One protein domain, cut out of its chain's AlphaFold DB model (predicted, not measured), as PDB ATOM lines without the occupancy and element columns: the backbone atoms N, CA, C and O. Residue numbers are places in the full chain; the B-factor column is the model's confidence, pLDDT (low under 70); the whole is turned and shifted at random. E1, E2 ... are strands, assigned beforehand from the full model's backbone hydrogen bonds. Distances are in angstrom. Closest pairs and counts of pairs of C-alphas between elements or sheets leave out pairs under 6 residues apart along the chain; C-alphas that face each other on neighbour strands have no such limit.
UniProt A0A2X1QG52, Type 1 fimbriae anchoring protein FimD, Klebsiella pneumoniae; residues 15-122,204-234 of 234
ATOM      1  N   ASP A  15     162.125 296.736 271.735       90.44
ATOM      2  CA  ASP A  15     163.070 297.519 270.953       90.44
ATOM      3  C   ASP A  15     163.214 296.897 269.556       90.44
ATOM      4  O   ASP A  15     163.309 295.677 269.408       90.44
ATOM      5  N   ASP A  16     163.206 297.735 268.522       88.88
ATOM      6  CA  ASP A  16     163.451 297.289 267.149       88.88
ATOM      7  C   ASP A  16     164.940 296.978 266.895       88.88
ATOM      8  O   ASP A  16     165.281 296.267 265.940       88.88
ATOM      9  N   GLY A  17     165.812 297.441 267.793       90.44
ATOM     10  CA  GLY A  17     167.256 297.314 267.731       90.44
ATOM     11  C   GLY A  17     167.916 298.497 267.029       90.44
ATOM     12  O   GLY A  17     167.274 299.409 266.505       90.44
ATOM     13  N   VAL A  18     169.246 298.468 267.006       94.56
ATOM     14  CA  VAL A  18     170.044 299.520 266.373       94.56
ATOM     15  C   VAL A  18     170.205 299.286 264.866       94.56
ATOM     16  O   VAL A  18     170.315 298.136 264.424       94.56
ATOM     17  N   PRO A  19     170.271 300.365 264.066       96.25
ATOM     18  CA  PRO A  19     170.721 300.304 262.683       96.25
ATOM     19  C   PRO A  19     172.079 299.605 262.568       96.25
ATOM     20  O   PRO A  19     173.069 300.081 263.120       96.25
ATOM     21  N   ALA A  20     172.135 298.478 261.862       96.44
ATOM     22  CA  ALA A  20     173.358 297.692 261.731       96.44
ATOM     23  C   ALA A  20     173.398 296.946 260.398       96.44
ATOM     24  O   ALA A  20     172.385 296.415 259.942       96.44
ATOM     25  N   ALA A  21     174.585 296.868 259.802       97.12
ATOM     26  CA  ALA A  21     174.873 296.001 258.669       97.12
ATOM     27  C   ALA A  21     175.940 294.990 259.088       97.12
ATOM     28  O   ALA A  21     176.902 295.346 259.768       97.12
ATOM     29  N   PHE A  22     175.759 293.734 258.705       96.69
ATOM     30  CA  PHE A  22     176.672 292.652 259.050       96.69
ATOM     31  C   PHE A  22     176.754 291.639 257.911       96.69
ATOM     32  O   PHE A  22     175.845 291.526 257.081       96.69
ATOM     33  N   VAL A  23     177.869 290.916 257.866       96.38
ATOM     34  CA  VAL A  23     178.108 289.842 256.907       96.38
ATOM     35  C   VAL A  23     178.785 288.696 257.639       96.38
ATOM     36  O   VAL A  23     179.891 288.855 258.148       96.38
ATOM     37  N   ASP A  24     178.135 287.543 257.629       96.44
ATOM     38  CA  ASP A  24     178.705 286.284 258.078       96.44
ATOM     39  C   ASP A  24     179.203 285.515 256.856       96.44
ATOM     40  O   ASP A  24     178.512 285.420 255.835       96.44
ATOM     41  N   TYR A  25     180.403 284.950 256.948       93.88
ATOM     42  CA  TYR A  25     180.988 284.156 255.876       93.88
ATOM     43  C   TYR A  25     181.400 282.780 256.391       93.88
ATOM     44  O   TYR A  25     181.919 282.630 257.493       93.88
ATOM     45  N   TYR A  26     181.193 281.767 255.559       92.56
ATOM     46  CA  TYR A  26     181.685 280.417 255.780       92.56
ATOM     47  C   TYR A  26     182.436 279.968 254.536       92.56
ATOM     48  O   TYR A  26     181.855 279.886 253.457       92.56
ATOM     49  N   PHE A  27     183.726 279.692 254.686       92.81
ATOM     50  CA  PHE A  27     184.582 279.232 253.603       92.81
ATOM     51  C   PHE A  27     185.116 277.839 253.922       92.81
ATOM     52  O   PHE A  27     185.642 277.606 255.008       92.81
ATOM     53  N   SER A  28     184.994 276.924 252.968       89.44
ATOM     54  CA  SER A  28     185.516 275.564 253.051       89.44
ATOM     55  C   SER A  28     186.184 275.202 251.733       89.44
ATOM     56  O   SER A  28     185.708 275.582 250.665       89.44
ATOM     57  N   GLY A  29     187.298 274.482 251.787       90.88
ATOM     58  CA  GLY A  29     188.021 274.066 250.596       90.88
ATOM     59  C   GLY A  29     188.722 272.737 250.808       90.88
ATOM     60  O   GLY A  29     189.262 272.479 251.881       90.88
ATOM     61  N   ALA A  30     188.715 271.905 249.775       87.56
ATOM     62  CA  ALA A  30     189.388 270.619 249.754       87.56
ATOM     63  C   ALA A  30     190.193 270.475 248.462       87.56
ATOM     64  O   ALA A  30     189.772 270.912 247.386       87.56
ATOM     65  N   GLN A  31     191.357 269.844 248.580       86.69
ATOM     66  CA  GLN A  31     192.164 269.431 247.446       86.69
ATOM     67  C   GLN A  31     192.389 267.927 247.543       86.69
ATOM     68  O   GLN A  31     192.948 267.443 248.524       86.69
ATOM     69  N   ILE A  32     191.959 267.205 246.518       82.75
ATOM     70  CA  ILE A  32     192.143 265.763 246.395       82.75
ATOM     71  C   ILE A  32     193.238 265.549 245.358       82.75
ATOM     72  O   ILE A  32     193.184 266.119 244.269       82.75
ATOM     73  N   LYS A  33     194.261 264.774 245.713       83.50
ATOM     74  CA  LYS A  33     195.334 264.377 244.798       83.50
ATOM     75  C   LYS A  33     195.210 262.878 244.565       83.50
ATOM     76  O   LYS A  33     195.339 262.121 245.525       83.50
ATOM     77  N   ASN A  34     194.964 262.467 243.325       77.62
ATOM     78  CA  ASN A  34     194.936 261.054 242.964       77.62
ATOM     79  C   ASN A  34     196.360 260.595 242.627       77.62
ATOM     80  O   ASN A  34     197.056 261.250 241.852       77.62
ATOM     81  N   ALA A  35     196.802 259.496 243.242       72.00
ATOM     82  CA  ALA A  35     198.168 258.992 243.094       72.00
ATOM     83  C   ALA A  35     198.448 258.399 241.699       72.00
ATOM     84  O   ALA A  35     199.592 258.441 241.259       72.00
ATOM     85  N   ASP A  36     197.414 257.908 241.004       70.19
ATOM     86  CA  ASP A  36     197.559 257.173 239.739       70.19
ATOM     87  C   ASP A  36     197.440 258.036 238.467       70.19
ATOM     88  O   ASP A  36     197.972 257.651 237.430       70.19
ATOM     89  N   GLU A  37     196.801 259.214 238.514       64.25
ATOM     90  CA  GLU A  37     196.526 260.029 237.306       64.25
ATOM     91  C   GLU A  37     197.204 261.408 237.288       64.25
ATOM     92  O   GLU A  37     197.114 262.127 236.297       64.25
ATOM     93  N   GLY A  38     197.881 261.830 238.362       64.62
ATOM     94  CA  GLY A  38     198.486 263.171 238.442       64.62
ATOM     95  C   GLY A  38     197.474 264.332 238.438       64.62
ATOM     96  O   GLY A  38     197.858 265.484 238.648       64.62
ATOM     97  N   GLU A  39     196.182 264.046 238.262       65.75
ATOM     98  CA  GLU A  39     195.101 265.009 238.398       65.75
ATOM     99  C   GLU A  39     194.882 265.349 239.877       65.75
ATOM    100  O   GLU A  39     194.649 264.497 240.743       65.75
ATOM    101  N   SER A  40     194.966 266.642 240.180       71.94
ATOM    102  CA  SER A  40     194.486 267.178 241.447       71.94
ATOM    103  C   SER A  40     193.120 267.788 241.199       71.94
ATOM    104  O   SER A  40     192.995 268.549 240.250       71.94
ATOM    105  N   SER A  41     192.127 267.515 242.042       77.56
ATOM    106  CA  SER A  41     190.837 268.212 242.046       77.56
ATOM    107  C   SER A  41     190.798 269.186 243.223       77.56
ATOM    108  O   SER A  41     191.267 268.872 244.318       77.56
ATOM    109  N   ARG A  42     190.286 270.401 243.002       83.81
ATOM    110  CA  ARG A  42     190.186 271.451 244.021       83.81
ATOM    111  C   ARG A  42     188.773 271.997 244.012       83.81
ATOM    112  O   ARG A  42     188.377 272.650 243.053       83.81
ATOM    113  N   SER A  43     188.084 271.817 245.128       85.00
ATOM    114  CA  SER A  43     186.751 272.356 245.354       85.00
ATOM    115  C   SER A  43     186.807 273.362 246.493       85.00
ATOM    116  O   SER A  43     187.353 273.069 247.557       85.00
ATOM    117  N   ASN A  44     186.283 274.563 246.269       91.12
ATOM    118  CA  ASN A  44     186.100 275.567 247.310       91.12
ATOM    119  C   ASN A  44     184.638 276.019 247.321       91.12
ATOM    120  O   ASN A  44     184.019 276.219 246.275       91.12
ATOM    121  N   TYR A  45     184.111 276.220 248.516       88.06
ATOM    122  CA  TYR A  45     182.755 276.651 248.788       88.06
ATOM    123  C   TYR A  45     182.791 277.856 249.719       88.06
ATOM    124  O   TYR A  45     183.409 277.814 250.781       88.06
ATOM    125  N   LEU A  46     182.111 278.927 249.327       90.50
ATOM    126  CA  LEU A  46     181.918 280.124 250.131       90.50
ATOM    127  C   LEU A  46     180.415 280.358 250.297       90.50
ATOM    128  O   LEU A  46     179.705 280.519 249.312       90.50
ATOM    129  N   ASN A  47     179.921 280.417 251.527       92.38
ATOM    130  CA  ASN A  47     178.576 280.878 251.850       92.38
ATOM    131  C   ASN A  47     178.679 282.260 252.492       92.38
ATOM    132  O   ASN A  47     179.447 282.447 253.433       92.38
ATOM    133  N   LEU A  48     177.913 283.218 251.983       93.81
ATOM    134  CA  LEU A  48     177.810 284.568 252.518       93.81
ATOM    135  C   LEU A  48     176.376 284.818 252.967       93.81
ATOM    136  O   LEU A  48     175.428 284.644 252.196       93.81
ATOM    137  N   ARG A  49     176.223 285.261 254.209       94.38
ATOM    138  CA  ARG A  49     174.951 285.678 254.794       94.38
ATOM    139  C   ARG A  49     175.090 287.135 255.167       94.38
ATOM    140  O   ARG A  49     175.796 287.478 256.105       94.38
ATOM    141  N   SER A  50     174.452 287.998 254.397       96.06
ATOM    142  CA  SER A  50     174.464 289.431 254.656       96.06
ATOM    143  C   SER A  50     173.132 289.872 255.242       96.06
ATOM    144  O   SER A  50     172.063 289.336 254.920       96.06
ATOM    145  N   GLY A  51     173.201 290.845 256.142       96.50
ATOM    146  CA  GLY A  51     172.047 291.372 256.838       96.50
ATOM    147  C   GLY A  51     172.149 292.872 257.036       96.50
ATOM    148  O   GLY A  51     173.222 293.416 257.289       96.50
ATOM    149  N   LEU A  52     171.004 293.535 256.934       97.56
ATOM    150  CA  LEU A  52     170.860 294.950 257.241       97.56
ATOM    151  C   LEU A  52     169.597 295.142 258.081       97.56
ATOM    152  O   LEU A  52     168.518 294.669 257.723       97.56
ATOM    153  N   ASN A  53     169.754 295.793 259.226       96.88
ATOM    154  CA  ASN A  53     168.691 296.130 260.162       96.88
ATOM    155  C   ASN A  53     168.532 297.648 260.153       96.88
ATOM    156  O   ASN A  53     169.514 298.356 260.363       96.88
ATOM    157  N   LEU A  54     167.319 298.141 259.915       95.50
ATOM    158  CA  LEU A  54     166.976 299.562 259.981       95.50
ATOM    159  C   LEU A  54     165.600 299.705 260.637       95.50
ATOM    160  O   LEU A  54     164.569 299.449 260.008       95.50
ATOM    161  N   GLY A  55     165.587 300.098 261.913       93.56
ATOM    162  CA  GLY A  55     164.373 300.059 262.730       93.56
ATOM    163  C   GLY A  55     163.751 298.658 262.709       93.56
ATOM    164  O   GLY A  55     164.460 297.657 262.767       93.56
ATOM    165  N   ALA A  56     162.428 298.575 262.556       92.69
ATOM    166  CA  ALA A  56     161.701 297.300 262.510       92.69
ATOM    167  C   ALA A  56     161.961 296.447 261.247       92.69
ATOM    168  O   ALA A  56     161.467 295.321 261.152       92.69
ATOM    169  N   TRP A  57     162.670 296.980 260.245       96.31
ATOM    170  CA  TRP A  57     162.928 296.285 258.985       96.31
ATOM    171  C   TRP A  57     164.253 295.538 259.022       96.31
ATOM    172  O   TRP A  57     165.300 296.090 259.366       96.31
ATOM    173  N   ARG A  58     164.211 294.276 258.601       96.56
ATOM    174  CA  ARG A  58     165.372 293.389 258.562       96.56
ATOM    175  C   ARG A  58     165.488 292.796 257.165       96.56
ATOM    176  O   ARG A  58     164.671 291.972 256.764       96.56
ATOM    177  N   LEU A  59     166.487 293.241 256.414       97.12
ATOM    178  CA  LEU A  59     166.854 292.677 255.120       97.12
ATOM    179  C   LEU A  59     167.863 291.550 255.341       97.12
ATOM    180  O   LEU A  59     168.807 291.700 256.123       97.12
ATOM    181  N   ARG A  60     167.668 290.424 254.663       95.88
ATOM    182  CA  ARG A  60     168.567 289.269 254.695       95.88
ATOM    183  C   ARG A  60     168.824 288.779 253.278       95.88
ATOM    184  O   ARG A  60     167.907 288.710 252.458       95.88
ATOM    185  N   ASN A  61     170.072 288.423 253.004       95.38
ATOM    186  CA  ASN A  61     170.488 287.801 251.756       95.38
ATOM    187  C   ASN A  61     171.438 286.642 252.063       95.38
ATOM    188  O   ASN A  61     172.397 286.793 252.820       95.38
ATOM    189  N   ILE A  62     171.158 285.488 251.465       92.81
ATOM    190  CA  ILE A  62     172.012 284.308 251.513       92.81
ATOM    191  C   ILE A  62     172.477 284.026 250.092       92.81
ATOM    192  O   ILE A  62     171.667 283.795 249.191       92.81
ATOM    193  N   SER A  63     173.790 284.027 249.911       91.94
ATOM    194  CA  SER A  63     174.445 283.734 248.643       91.94
ATOM    195  C   SER A  63     175.513 282.671 248.853       91.94
ATOM    196  O   SER A  63     176.137 282.594 249.912       91.94
ATOM    197  N   SER A  64     175.737 281.835 247.851       90.69
ATOM    198  CA  SER A  64     176.817 280.860 247.857       90.69
ATOM    199  C   SER A  64     177.611 280.917 246.570       90.69
ATOM    200  O   SER A  64     177.069 281.140 245.492       90.69
ATOM    201  N   MET A  65     178.903 280.671 246.690       89.50
ATOM    202  CA  MET A  65     179.836 280.614 245.591       89.50
ATOM    203  C   MET A  65     180.561 279.280 245.637       89.50
ATOM    204  O   MET A  65     181.157 278.911 246.649       89.50
ATOM    205  N   GLN A  66     180.506 278.565 244.525       88.81
ATOM    206  CA  GLN A  66     181.231 277.323 244.314       88.81
ATOM    207  C   GLN A  66     182.335 277.579 243.297       88.81
ATOM    208  O   GLN A  66     182.102 278.158 242.232       88.81
ATOM    209  N   TYR A  67     183.550 277.176 243.646       86.12
ATOM    210  CA  TYR A  67     184.703 277.213 242.764       86.12
ATOM    211  C   TYR A  67     185.285 275.810 242.659       86.12
ATOM    212  O   TYR A  67     185.976 275.347 243.570       86.12
ATOM    213  N   ASP A  68     185.004 275.169 241.533       82.81
ATOM    214  CA  ASP A  68     185.710 273.984 241.065       82.81
ATOM    215  C   ASP A  68     186.718 274.419 239.991       82.81
ATOM    216  O   ASP A  68     186.524 275.454 239.349       82.81
ATOM    217  N   GLN A  69     187.793 273.663 239.778       71.69
ATOM    218  CA  GLN A  69     188.937 274.049 238.935       71.69
ATOM    219  C   GLN A  69     188.570 274.582 237.544       71.69
ATOM    220  O   GLN A  69     189.316 275.379 236.982       71.69
ATOM    221  N   GLN A  70     187.418 274.177 237.007       70.19
ATOM    222  CA  GLN A  70     186.916 274.607 235.704       70.19
ATOM    223  C   GLN A  70     185.700 275.545 235.764       70.19
ATOM    224  O   GLN A  70     185.339 276.134 234.744       70.19
ATOM    225  N   ARG A  71     185.019 275.684 236.911       75.69
ATOM    226  CA  ARG A  71     183.748 276.420 237.001       75.69
ATOM    227  C   ARG A  71     183.629 277.212 238.294       75.69
ATOM    228  O   ARG A  71     183.667 276.675 239.396       75.69
ATOM    229  N   ARG A  72     183.382 278.510 238.121       82.88
ATOM    230  CA  ARG A  72     183.005 279.442 239.181       82.88
ATOM    231  C   ARG A  72     181.521 279.756 239.047       82.88
ATOM    232  O   ARG A  72     181.132 280.420 238.087       82.88
ATOM    233  N   HIS A  73     180.710 279.308 239.995       84.25
ATOM    234  CA  HIS A  73     179.279 279.589 240.018       84.25
ATOM    235  C   HIS A  73     178.924 280.413 241.252       84.25
ATOM    236  O   HIS A  73     179.389 280.119 242.352       84.25
ATOM    237  N   TRP A  74     178.154 281.480 241.047       87.00
ATOM    238  CA  TRP A  74     177.615 282.313 242.114       87.00
ATOM    239  C   TRP A  74     176.099 282.211 242.080       87.00
ATOM    240  O   TRP A  74     175.474 282.646 241.113       87.00
ATOM    241  N   ASP A  75     175.530 281.702 243.162       86.19
ATOM    242  CA  ASP A  75     174.098 281.529 243.331       86.19
ATOM    243  C   ASP A  75     173.601 282.390 244.477       86.19
ATOM    244  O   ASP A  75     174.084 282.318 245.608       86.19
ATOM    245  N   THR A  76     172.585 283.199 244.195       85.44
ATOM    246  CA  THR A  76     171.815 283.855 245.252       85.44
ATOM    247  C   THR A  76     170.700 282.910 245.663       85.44
ATOM    248  O   THR A  76     169.755 282.707 244.904       85.44
ATOM    249  N   GLN A  77     170.823 282.319 246.849       85.12
ATOM    250  CA  GLN A  77     169.887 281.312 247.337       85.12
ATOM    251  C   GLN A  77     168.554 281.940 247.740       85.12
ATOM    252  O   GLN A  77     167.492 281.441 247.377       85.12
ATOM    253  N   SER A  78     168.600 283.030 248.504       88.06
ATOM    254  CA  SER A  78     167.389 283.705 248.959       88.06
ATOM    255  C   SER A  78     167.670 285.142 249.365       88.06
ATOM    256  O   SER A  78     168.682 285.456 249.992       88.06
ATOM    257  N   THR A  79     166.751 286.035 249.003       94.06
ATOM    258  CA  THR A  79     166.725 287.411 249.502       94.06
ATOM    259  C   THR A  79     165.331 287.739 249.995       94.06
ATOM    260  O   THR A  79     164.358 287.604 249.252       94.06
ATOM    261  N   TRP A  80     165.228 288.202 251.236       95.12
ATOM    262  CA  TRP A  80     163.951 288.615 251.793       95.12
ATOM    263  C   TRP A  80     164.098 289.783 252.754       95.12
ATOM    264  O   TRP A  80     165.117 289.986 253.415       95.12
ATOM    265  N   LEU A  81     163.026 290.551 252.823       96.75
ATOM    266  CA  LEU A  81     162.804 291.628 253.758       96.75
ATOM    267  C   LEU A  81     161.733 291.166 254.744       96.75
ATOM    268  O   LEU A  81     160.685 290.672 254.331       96.75
ATOM    269  N   GLN A  82     161.982 291.320 256.038       95.50
ATOM    270  CA  GLN A  82     161.016 290.967 257.072       95.50
ATOM    271  C   GLN A  82     160.781 292.110 258.055       95.50
ATOM    272  O   GLN A  82     161.667 292.939 258.285       95.50
ATOM    273  N   ARG A  83     159.580 292.133 258.633       94.69
ATOM    274  CA  ARG A  83     159.168 293.086 259.662       94.69
ATOM    275  C   ARG A  83     158.120 292.484 260.587       94.69
ATOM    276  O   ARG A  83     157.156 291.871 260.131       94.69
ATOM    277  N   ASP A  84     158.264 292.780 261.869       92.88
ATOM    278  CA  ASP A  84     157.308 292.398 262.902       92.88
ATOM    279  C   ASP A  84     156.117 293.370 262.916       92.88
ATOM    280  O   ASP A  84     156.276 294.594 262.984       92.88
ATOM    281  N   VAL A  85     154.901 292.830 262.860       91.38
ATOM    282  CA  VAL A  85     153.637 293.570 262.959       91.38
ATOM    283  C   VAL A  85     153.048 293.329 264.346       91.38
ATOM    284  O   VAL A  85     152.224 292.438 264.558       91.38
ATOM    285  N   ARG A  86     153.482 294.151 265.310       88.75
ATOM    286  CA  ARG A  86     153.157 294.001 266.742       88.75
ATOM    287  C   ARG A  86     151.651 293.977 267.032       88.75
ATOM    288  O   ARG A  86     151.210 293.212 267.884       88.75
ATOM    289  N   SER A  87     150.855 294.767 266.305       86.50
ATOM    290  CA  SER A  87     149.393 294.842 266.477       86.50
ATOM    291  C   SER A  87     148.677 293.526 266.168       86.50
ATOM    292  O   SER A  87     147.655 293.229 266.779       86.50
ATOM    293  N   LEU A  88     149.227 292.733 265.247       86.38
ATOM    294  CA  LEU A  88     148.680 291.444 264.827       86.38
ATOM    295  C   LEU A  88     149.458 290.257 265.408       86.38
ATOM    296  O   LEU A  88     149.129 289.119 265.084       86.38
ATOM    297  N   LYS A  89     150.505 290.503 266.212       89.19
ATOM    298  CA  LYS A  89     151.456 289.475 266.681       89.19
ATOM    299  C   LYS A  89     151.909 288.560 265.537       89.19
ATOM    300  O   LYS A  89     151.784 287.339 265.594       89.19
ATOM    301  N   SER A  90     152.298 289.189 264.433       91.31
ATOM    302  CA  SER A  90     152.534 288.518 263.158       91.31
ATOM    303  C   SER A  90     153.817 289.010 262.507       91.31
ATOM    304  O   SER A  90     154.203 290.165 262.679       91.31
ATOM    305  N   LEU A  91     154.439 288.158 261.703       93.25
ATOM    306  CA  LEU A  91     155.619 288.459 260.909       93.25
ATOM    307  C   LEU A  91     155.225 288.666 259.442       93.25
ATOM    308  O   LEU A  91     154.616 287.794 258.816       93.25
ATOM    309  N   LEU A  92     155.603 289.817 258.888       94.88
ATOM    310  CA  LEU A  92     155.516 290.114 257.462       94.88
ATOM    311  C   LEU A  92     156.853 289.765 256.798       94.88
ATOM    312  O   LEU A  92     157.892 290.285 257.202       94.88
ATOM    313  N   ARG A  93     156.834 288.931 255.757       95.00
ATOM    314  CA  ARG A  93     157.991 288.602 254.910       95.00
ATOM    315  C   ARG A  93     157.699 288.940 253.455       95.00
ATOM    316  O   ARG A  93     156.617 288.657 252.951       95.00
ATOM    317  N   ILE A  94     158.671 289.536 252.776       95.62
ATOM    318  CA  ILE A  94     158.591 289.955 251.377       95.62
ATOM    319  C   ILE A  94     159.862 289.490 250.665       95.62
ATOM    320  O   ILE A  94     160.961 289.791 251.118       95.62
ATOM    321  N   GLY A  95     159.734 288.791 249.541       92.75
ATOM    322  CA  GLY A  95     160.860 288.230 248.788       92.75
ATOM    323  C   GLY A  95     160.814 286.708 248.742       92.75
ATOM    324  O   GLY A  95     159.731 286.132 248.651       92.75
ATOM    325  N   ASP A  96     161.983 286.070 248.760       90.75
ATOM    326  CA  ASP A  96     162.125 284.612 248.757       90.75
ATOM    327  C   ASP A  96     161.799 284.035 250.131       90.75
ATOM    328  O   ASP A  96     162.506 284.272 251.111       90.75
ATOM    329  N   THR A  97     160.722 283.265 250.216       88.12
ATOM    330  CA  THR A  97     160.295 282.649 251.467       88.12
ATOM    331  C   THR A  97     159.629 281.297 251.229       88.12
ATOM    332  O   THR A  97     159.610 280.775 250.113       88.12
ATOM    333  N   TYR A  98     159.133 280.685 252.296       84.94
ATOM    334  CA  TYR A  98     158.494 279.379 252.274       84.94
ATOM    335  C   TYR A  98     157.176 279.419 253.049       84.94
ATOM    336  O   TYR A  98     157.009 280.197 253.989       84.94
ATOM    337  N   THR A  99     156.200 278.609 252.643       82.38
ATOM    338  CA  THR A  99     154.941 278.487 253.394       82.38
ATOM    339  C   THR A  99     155.151 277.680 254.670       82.38
ATOM    340  O   THR A  99     156.029 276.821 254.729       82.38
ATOM    341  N   THR A 100     154.319 277.907 255.684       74.50
ATOM    342  CA  THR A 100     154.321 277.059 256.881       74.50
ATOM    343  C   THR A 100     153.927 275.624 256.509       74.50
ATOM    344  O   THR A 100     153.018 275.404 255.702       74.50
ATOM    345  N   GLY A 101     154.655 274.655 257.068       65.06
ATOM    346  CA  GLY A 101     154.462 273.220 256.830       65.06
ATOM    347  C   GLY A 101     153.389 272.580 257.717       65.06
ATOM    348  O   GLY A 101     153.299 271.363 257.760       65.06
ATOM    349  N   ASP A 102     152.615 273.387 258.450       68.00
ATOM    350  CA  ASP A 102     151.774 272.906 259.555       68.00
ATOM    351  C   ASP A 102     150.583 272.044 259.093       68.00
ATOM    352  O   ASP A 102     150.142 271.153 259.806       68.00
ATOM    353  N   VAL A 103     150.032 272.324 257.905       70.31
ATOM    354  CA  VAL A 103     148.831 271.637 257.373       70.31
ATOM    355  C   VAL A 103     149.068 271.037 255.987       70.31
ATOM    356  O   VAL A 103     148.494 270.008 255.647       70.31
ATOM    357  N   PHE A 104     149.915 271.669 255.177       73.19
ATOM    358  CA  PHE A 104     150.320 271.151 253.870       73.19
ATOM    359  C   PHE A 104     151.820 271.330 253.715       73.19
ATOM    360  O   PHE A 104     152.394 272.201 254.374       73.19
ATOM    361  N   ASP A 105     152.398 270.611 252.758       73.25
ATOM    362  CA  ASP A 105     153.810 270.708 252.414       73.25
ATOM    363  C   ASP A 105     154.281 272.159 252.253       73.25
ATOM    364  O   ASP A 105     153.586 273.048 251.729       73.25
ATOM    365  N   SER A 106     155.496 272.393 252.748       77.75
ATOM    366  CA  SER A 106     156.178 273.669 252.607       77.75
ATOM    367  C   SER A 106     156.606 273.854 251.159       77.75
ATOM    368  O   SER A 106     157.348 273.047 250.599       77.75
ATOM    369  N   ILE A 107     156.140 274.939 250.548       81.31
ATOM    370  CA  ILE A 107     156.544 275.338 249.207       81.31
ATOM    371  C   ILE A 107     157.380 276.610 249.281       81.31
ATOM    372  O   ILE A 107     157.034 277.548 250.000       81.31
ATOM    373  N   GLN A 108     158.466 276.650 248.511       84.88
ATOM    374  CA  GLN A 108     159.262 277.858 248.320       84.88
ATOM    375  C   GLN A 108     158.596 278.759 247.277       84.88
ATOM    376  O   GLN A 108     158.127 278.310 246.225       84.88
ATOM    377  N   PHE A 109     158.524 280.050 247.571       88.69
ATOM    378  CA  PHE A 109     157.909 281.030 246.692       88.69
ATOM    379  C   PHE A 109     158.550 282.403 246.862       88.69
ATOM    380  O   PHE A 109     159.101 282.735 247.909       88.69
ATOM    381  N   ARG A 110     158.439 283.226 245.821       91.31
ATOM    382  CA  ARG A 110     158.792 284.644 245.866       91.31
ATOM    383  C   ARG A 110     157.521 285.477 245.908       91.31
ATOM    384  O   ARG A 110     156.720 285.423 244.971       91.31
ATOM    385  N   GLY A 111     157.323 286.246 246.970       92.75
ATOM    386  CA  GLY A 111     156.102 287.026 247.148       92.75
ATOM    387  C   GLY A 111     156.012 287.709 248.501       92.75
ATOM    388  O   GLY A 111     157.015 288.175 249.029       92.75
ATOM    389  N   VAL A 112     154.797 287.784 249.035       94.06
ATOM    390  CA  VAL A 112     154.486 288.374 250.336       94.06
ATOM    391  C   VAL A 112     153.827 287.318 251.213       94.06
ATOM    392  O   VAL A 112     152.967 286.562 250.757       94.06
ATOM    393  N   GLN A 113     154.226 287.279 252.475       93.75
ATOM    394  CA  GLN A 113     153.665 286.411 253.495       93.75
ATOM    395  C   GLN A 113     153.399 287.205 254.764       93.75
ATOM    396  O   GLN A 113     154.276 287.922 255.235       93.75
ATOM    397  N   LEU A 114     152.216 287.031 255.340       93.38
ATOM    398  CA  LEU A 114     151.881 287.486 256.681       93.38
ATOM    399  C   LEU A 114     151.449 286.270 257.497       93.38
ATOM    400  O   LEU A 114     150.477 285.607 257.138       93.38
ATOM    401  N   MET A 115     152.163 285.974 258.576       91.56
ATOM    402  CA  MET A 115     151.872 284.818 259.425       91.56
ATOM    403  C   MET A 115     151.927 285.183 260.901       91.56
ATOM    404  O   MET A 115     152.736 286.021 261.287       91.56
ATOM    405  N   SER A 116     151.088 284.551 261.721       89.50
ATOM    406  CA  SER A 116     151.175 284.670 263.179       89.50
ATOM    407  C   SER A 116     152.517 284.133 263.679       89.50
ATOM    408  O   SER A 116     152.985 283.102 263.189       89.50
ATOM    409  N   ASP A 117     153.119 284.823 264.644       86.12
ATOM    410  CA  ASP A 117     154.406 284.452 265.230       86.12
ATOM    411  C   ASP A 117     154.231 284.073 266.705       86.12
ATOM    412  O   ASP A 117     153.838 284.900 267.533       86.12
ATOM    413  N   ASP A 118     154.515 282.813 267.033       81.00
ATOM    414  CA  ASP A 118     154.376 282.306 268.396       81.00
ATOM    415  C   ASP A 118     155.494 282.818 269.320       81.00
ATOM    416  O   ASP A 118     155.308 282.879 270.536       81.00
ATOM    417  N   GLU A 119     156.631 283.268 268.776       82.06
ATOM    418  CA  GLU A 119     157.708 283.870 269.571       82.06
ATOM    419  C   GLU A 119     157.306 285.242 270.136       82.06
ATOM    420  O   GLU A 119     157.815 285.670 271.172       82.06
ATOM    421  N   MET A 120     156.313 285.902 269.537       83.94
ATOM    422  CA  MET A 120     155.718 287.138 270.063       83.94
ATOM    423  C   MET A 120     154.812 286.905 271.284       83.94
ATOM    424  O   MET A 120     154.281 287.857 271.867       83.94
ATOM    425  N   LEU A 121     154.590 285.645 271.666       80.56
ATOM    426  CA  LEU A 121     153.812 285.269 272.838       80.56
ATOM    427  C   LEU A 121     154.720 285.078 274.060       80.56
ATOM    428  O   LEU A 121     155.855 284.619 273.911       80.56
ATOM    429  N   PRO A 122     154.212 285.364 275.275       76.94
ATOM    430  CA  PRO A 122     154.901 285.006 276.512       76.94
ATOM    431  C   PRO A 122     155.195 283.508 276.550       76.94
ATOM    432  O   PRO A 122     154.358 282.717 276.114       76.94
ATOM    433  N   ARG A 204     142.772 280.379 270.804       74.12
ATOM    434  CA  ARG A 204     143.873 280.829 269.939       74.12
ATOM    435  C   ARG A 204     143.575 280.541 268.480       74.12
ATOM    436  O   ARG A 204     143.095 279.473 268.114       74.12
ATOM    437  N   GLY A 205     143.936 281.513 267.649       77.75
ATOM    438  CA  GLY A 205     143.960 281.384 266.202       77.75
ATOM    439  C   GLY A 205     145.372 281.595 265.679       77.75
ATOM    440  O   GLY A 205     146.024 282.572 266.048       77.75
ATOM    441  N   LYS A 206     145.827 280.695 264.812       83.25
ATOM    442  CA  LYS A 206     147.035 280.852 264.007       83.25
ATOM    443  C   LYS A 206     146.611 281.043 262.562       83.25
ATOM    444  O   LYS A 206     145.828 280.254 262.033       83.25
ATOM    445  N   PHE A 207     147.135 282.068 261.908       87.00
ATOM    446  CA  PHE A 207     146.868 282.298 260.496       87.00
ATOM    447  C   PHE A 207     148.161 282.474 259.705       87.00
ATOM    448  O   PHE A 207     149.191 282.907 260.221       87.00
ATOM    449  N   SER A 208     148.101 282.126 258.425       88.56
ATOM    450  CA  SER A 208     149.168 282.358 257.460       88.56
ATOM    451  C   SER A 208     148.553 282.697 256.111       88.56
ATOM    452  O   SER A 208     147.821 281.904 255.520       88.56
ATOM    453  N   LEU A 209     148.842 283.899 255.631       90.38
ATOM    454  CA  LEU A 209     148.426 284.415 254.335       90.38
ATOM    455  C   LEU A 209     149.676 284.549 253.474       90.38
ATOM    456  O   LEU A 209     150.613 285.252 253.838       90.38
ATOM    457  N   SER A 210     149.716 283.851 252.346       90.75
ATOM    458  CA  SER A 210     150.863 283.820 251.438       90.75
ATOM    459  C   SER A 210     150.392 284.077 250.013       90.75
ATOM    460  O   SER A 210     149.510 283.384 249.519       90.75
ATOM    461  N   ALA A 211     150.996 285.036 249.324       90.81
ATOM    462  CA  ALA A 211     150.697 285.329 247.927       90.81
ATOM    463  C   ALA A 211     151.997 285.539 247.157       90.81
ATOM    464  O   ALA A 211     152.867 286.298 247.583       90.81
ATOM    465  N   GLY A 212     152.153 284.882 246.011       89.56
ATOM    466  CA  GLY A 212     153.383 285.006 245.242       89.56
ATOM    467  C   GLY A 212     153.492 284.052 244.069       89.56
ATOM    468  O   GLY A 212     152.510 283.501 243.572       89.56
ATOM    469  N   ARG A 213     154.725 283.881 243.604       86.56
ATOM    470  CA  ARG A 213     155.076 282.967 242.520       86.56
ATOM    471  C   ARG A 213     155.873 281.813 243.072       86.56
ATOM    472  O   ARG A 213     156.846 282.031 243.791       86.56
ATOM    473  N   TYR A 214     155.485 280.606 242.688       82.25
ATOM    474  CA  TYR A 214     156.249 279.419 243.034       82.25
ATOM    475  C   TYR A 214     157.694 279.548 242.530       82.25
ATOM    476  O   TYR A 214     157.927 279.932 241.376       82.25
ATOM    477  N   HIS A 215     158.652 279.259 243.408       69.19
ATOM    478  CA  HIS A 215     160.075 279.295 243.110       69.19
ATOM    479  C   HIS A 215     160.656 277.916 243.418       69.19
ATOM    480  O   HIS A 215     160.716 277.505 244.568       69.19
ATOM    481  N   SER A 216     161.048 277.186 242.375       61.97
ATOM    482  CA  SER A 216     161.784 275.928 242.495       61.97
ATOM    483  C   SER A 216     163.111 276.089 241.770       61.97
ATOM    484  O   SER A 216     163.142 276.621 240.659       61.97
ATOM    485  N   GLY A 217     164.199 275.628 242.393       56.94
ATOM    486  CA  GLY A 217     165.556 275.670 241.833       56.94
ATOM    487  C   GLY A 217     165.749 274.825 240.565       56.94
ATOM    488  O   GLY A 217     166.838 274.812 240.001       56.94
ATOM    489  N   GLY A 218     164.710 274.123 240.094       52.34
ATOM    490  CA  GLY A 218     164.719 273.372 238.841       52.34
ATOM    491  C   GLY A 218     164.168 274.182 237.665       52.34
ATOM    492  O   GLY A 218     163.010 274.604 237.666       52.34
ATOM    493  N   SER A 219     164.957 274.308 236.599       45.06
ATOM    494  CA  SER A 219     164.670 275.027 235.342       45.06
ATOM    495  C   SER A 219     163.475 274.508 234.511       45.06
ATOM    496  O   SER A 219     163.301 274.914 233.365       45.06
ATOM    497  N   ARG A 220     162.614 273.642 235.066       46.44
ATOM    498  CA  ARG A 220     161.468 273.021 234.371       46.44
ATOM    499  C   ARG A 220     160.109 273.155 235.065       46.44
ATOM    500  O   ARG A 220     159.146 272.553 234.602       46.44
ATOM    501  N   CYS A 221     159.980 273.950 236.127       51.06
ATOM    502  CA  CYS A 221     158.670 274.186 236.741       51.06
ATOM    503  C   CYS A 221     158.031 275.490 236.245       51.06
ATOM    504  O   CYS A 221     158.625 276.565 236.320       51.06
ATOM    505  N   ALA A 222     156.799 275.389 235.739       53.72
ATOM    506  CA  ALA A 222     156.012 276.534 235.299       53.72
ATOM    507  C   ALA A 222     155.873 277.558 236.439       53.72
ATOM    508  O   ALA A 222     155.422 277.220 237.534       53.72
ATOM    509  N   ARG A 223     156.236 278.820 236.172       57.97
ATOM    510  CA  ARG A 223     156.057 279.948 237.101       57.97
ATOM    511  C   ARG A 223     154.565 280.231 237.279       57.97
ATOM    512  O   ARG A 223     153.999 281.065 236.577       57.97
ATOM    513  N   ARG A 224     153.914 279.510 238.189       71.62
ATOM    514  CA  ARG A 224     152.501 279.708 238.524       71.62
ATOM    515  C   ARG A 224     152.374 280.718 239.662       71.62
ATOM    516  O   ARG A 224     153.092 280.636 240.660       71.62
ATOM    517  N   ASN A 225     151.473 281.680 239.482       79.62
ATOM    518  CA  ASN A 225     151.022 282.540 240.570       79.62
ATOM    519  C   ASN A 225     150.151 281.702 241.511       79.62
ATOM    520  O   ASN A 225     149.391 280.845 241.055       79.62
ATOM    521  N   PHE A 226     150.245 281.963 242.807       79.75
ATOM    522  CA  PHE A 226     149.470 281.270 243.819       79.75
ATOM    523  C   PHE A 226     149.129 282.205 244.983       79.75
ATOM    524  O   PHE A 226     149.885 283.124 245.308       79.75
ATOM    525  N   CYS A 227     147.983 281.943 245.603       77.62
ATOM    526  CA  CYS A 227     147.530 282.569 246.835       77.62
ATOM    527  C   CYS A 227     147.069 281.458 247.790       77.62
ATOM    528  O   CYS A 227     146.221 280.646 247.419       77.62
ATOM    529  N   ARG A 228     147.641 281.410 248.998       77.31
ATOM    530  CA  ARG A 228     147.291 280.491 250.091       77.31
ATOM    531  C   ARG A 228     146.807 281.295 251.276       77.31
ATOM    532  O   ARG A 228     147.489 282.222 251.710       77.31
ATOM    533  N   ALA A 229     145.708 280.854 251.860       75.81
ATOM    534  CA  ALA A 229     145.300 281.263 253.188       75.81
ATOM    535  C   ALA A 229     145.143 280.010 254.047       75.81
ATOM    536  O   ALA A 229     144.491 279.052 253.634       75.81
ATOM    537  N   LEU A 230     145.768 280.009 255.218       72.88
ATOM    538  CA  LEU A 230     145.573 279.015 256.261       72.88
ATOM    539  C   LEU A 230     145.085 279.738 257.502       72.88
ATOM    540  O   LEU A 230     145.657 280.755 257.895       72.88
ATOM    541  N   CYS A 231     144.055 279.189 258.123       71.12
ATOM    542  CA  CYS A 231     143.584 279.604 259.427       71.12
ATOM    543  C   CYS A 231     143.329 278.333 260.233       71.12
ATOM    544  O   CYS A 231     142.655 277.424 259.752       71.12
ATOM    545  N   SER A 232     143.910 278.257 261.422       59.78
ATOM    546  CA  SER A 232     143.644 277.216 262.403       59.78
ATOM    547  C   SER A 232     143.195 277.906 263.681       59.78
ATOM    548  O   SER A 232     143.848 278.842 264.138       59.78
ATOM    549  N   THR A 233     142.062 277.485 264.227       63.28
ATOM    550  CA  THR A 233     141.474 278.025 265.457       63.28
ATOM    551  C   THR A 233     141.028 276.861 266.327       63.28
ATOM    552  O   THR A 233     140.448 275.915 265.791       63.28
ATOM    553  N   VAL A 234     141.288 276.939 267.634       52.66
ATOM    554  CA  VAL A 234     140.834 275.964 268.643       52.66
ATOM    555  C   VAL A 234     139.910 276.636 269.644       52.66
ATOM    556  O   VAL A 234     140.290 277.710 270.171       52.66
TER     557      VAL A 234
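Overview. This is residues 15 to 122 and 204 to 234 of the 234 residues of the protein "Type 1 fimbriae anchoring protein FimD" of Klebsiella pneumoniae (UniProt A0A2X1QG52). The domain is a single open sheet of eight strands, twisted, with the long strands E1 to E4 reaching out as an arm and the shorter E5 to E8 continuing the sheet beside the other end of E4. The tip of the E1 and E2 hairpin, residues 34 to 39, sticks out farthest along the arm, while E5, E6 and E7 bend sharply. The printed part has 139 residues with no named helix and eight named strands, E1 to E8 in order both along the chain and across the sheet, antiparallel throughout; the class is all strand. The whole is loose, with a radius of gyration of the C-alphas of 19.9 A, and elongated, spanning 66 by 40 by 24 A.

Along the chain. E1, residues 20 to 33, runs 43.4 A from C-alpha 20 at (173.358, 297.692, 261.731). E2, residues 40 to 54, measures 46.4 A, E3, residues 57 to 68, 36.6 A, and E4, residues 71 to 85, 43.3 A. E5, residues 90 to 98, spans 15.4 A and bends by 120 degrees at residue 95. E6, residues 108 to 116, spans 18.2 A and bends by 104 degrees at residue 111. E7, residues 205 to 214, spans 26.3 A and bends by 56 degrees at residue 211. E8, residues 225 to 233, spans 27.0 A and ends with C-alpha 233 at (141.474, 278.025, 265.457).

Arrangement. E1 to E6 form a meander, each strand the antiparallel neighbour of the one before. E1 and E2 are a hairpin at 173 degrees, with N 24 and O 49 2.8 A apart, within hydrogen-bond range. E2 and E3 are a hairpin at 171 degrees, with N 48 and O 63 at 2.8 A. E3 and E4 pair through N 64 and O 75 at 2.8 A, and E4 and E5 through N 83 and O 92 at 2.9 A; both are hairpins. The hairpin of E5 and E6 has N 93 and O 113 at 2.8 A. E6 and E7 are antiparallel at 165 degrees, with N 112 and O 211 at 2.8 A. E7 and E8 form a hairpin, with N 208 and O 230 at 2.9 A. E1 and E8 are the edge strands and are apart. From edge to edge the strands' lines turn by 69 degrees.

Size, cuts and confidence. The C-alphas of Asp 36 and Ser 87, the two farthest apart, are 66.7 A from each other. Residues 123 to 203 are not printed, and C-alphas 122 and 204 are 13.5 A apart across the cut. Of the links that are printed whole, none is long. The mean pLDDT of the printed part is 83.8; residues 37 to 39, 101 to 102, 215 to 223 and 232 to 234 are under 70.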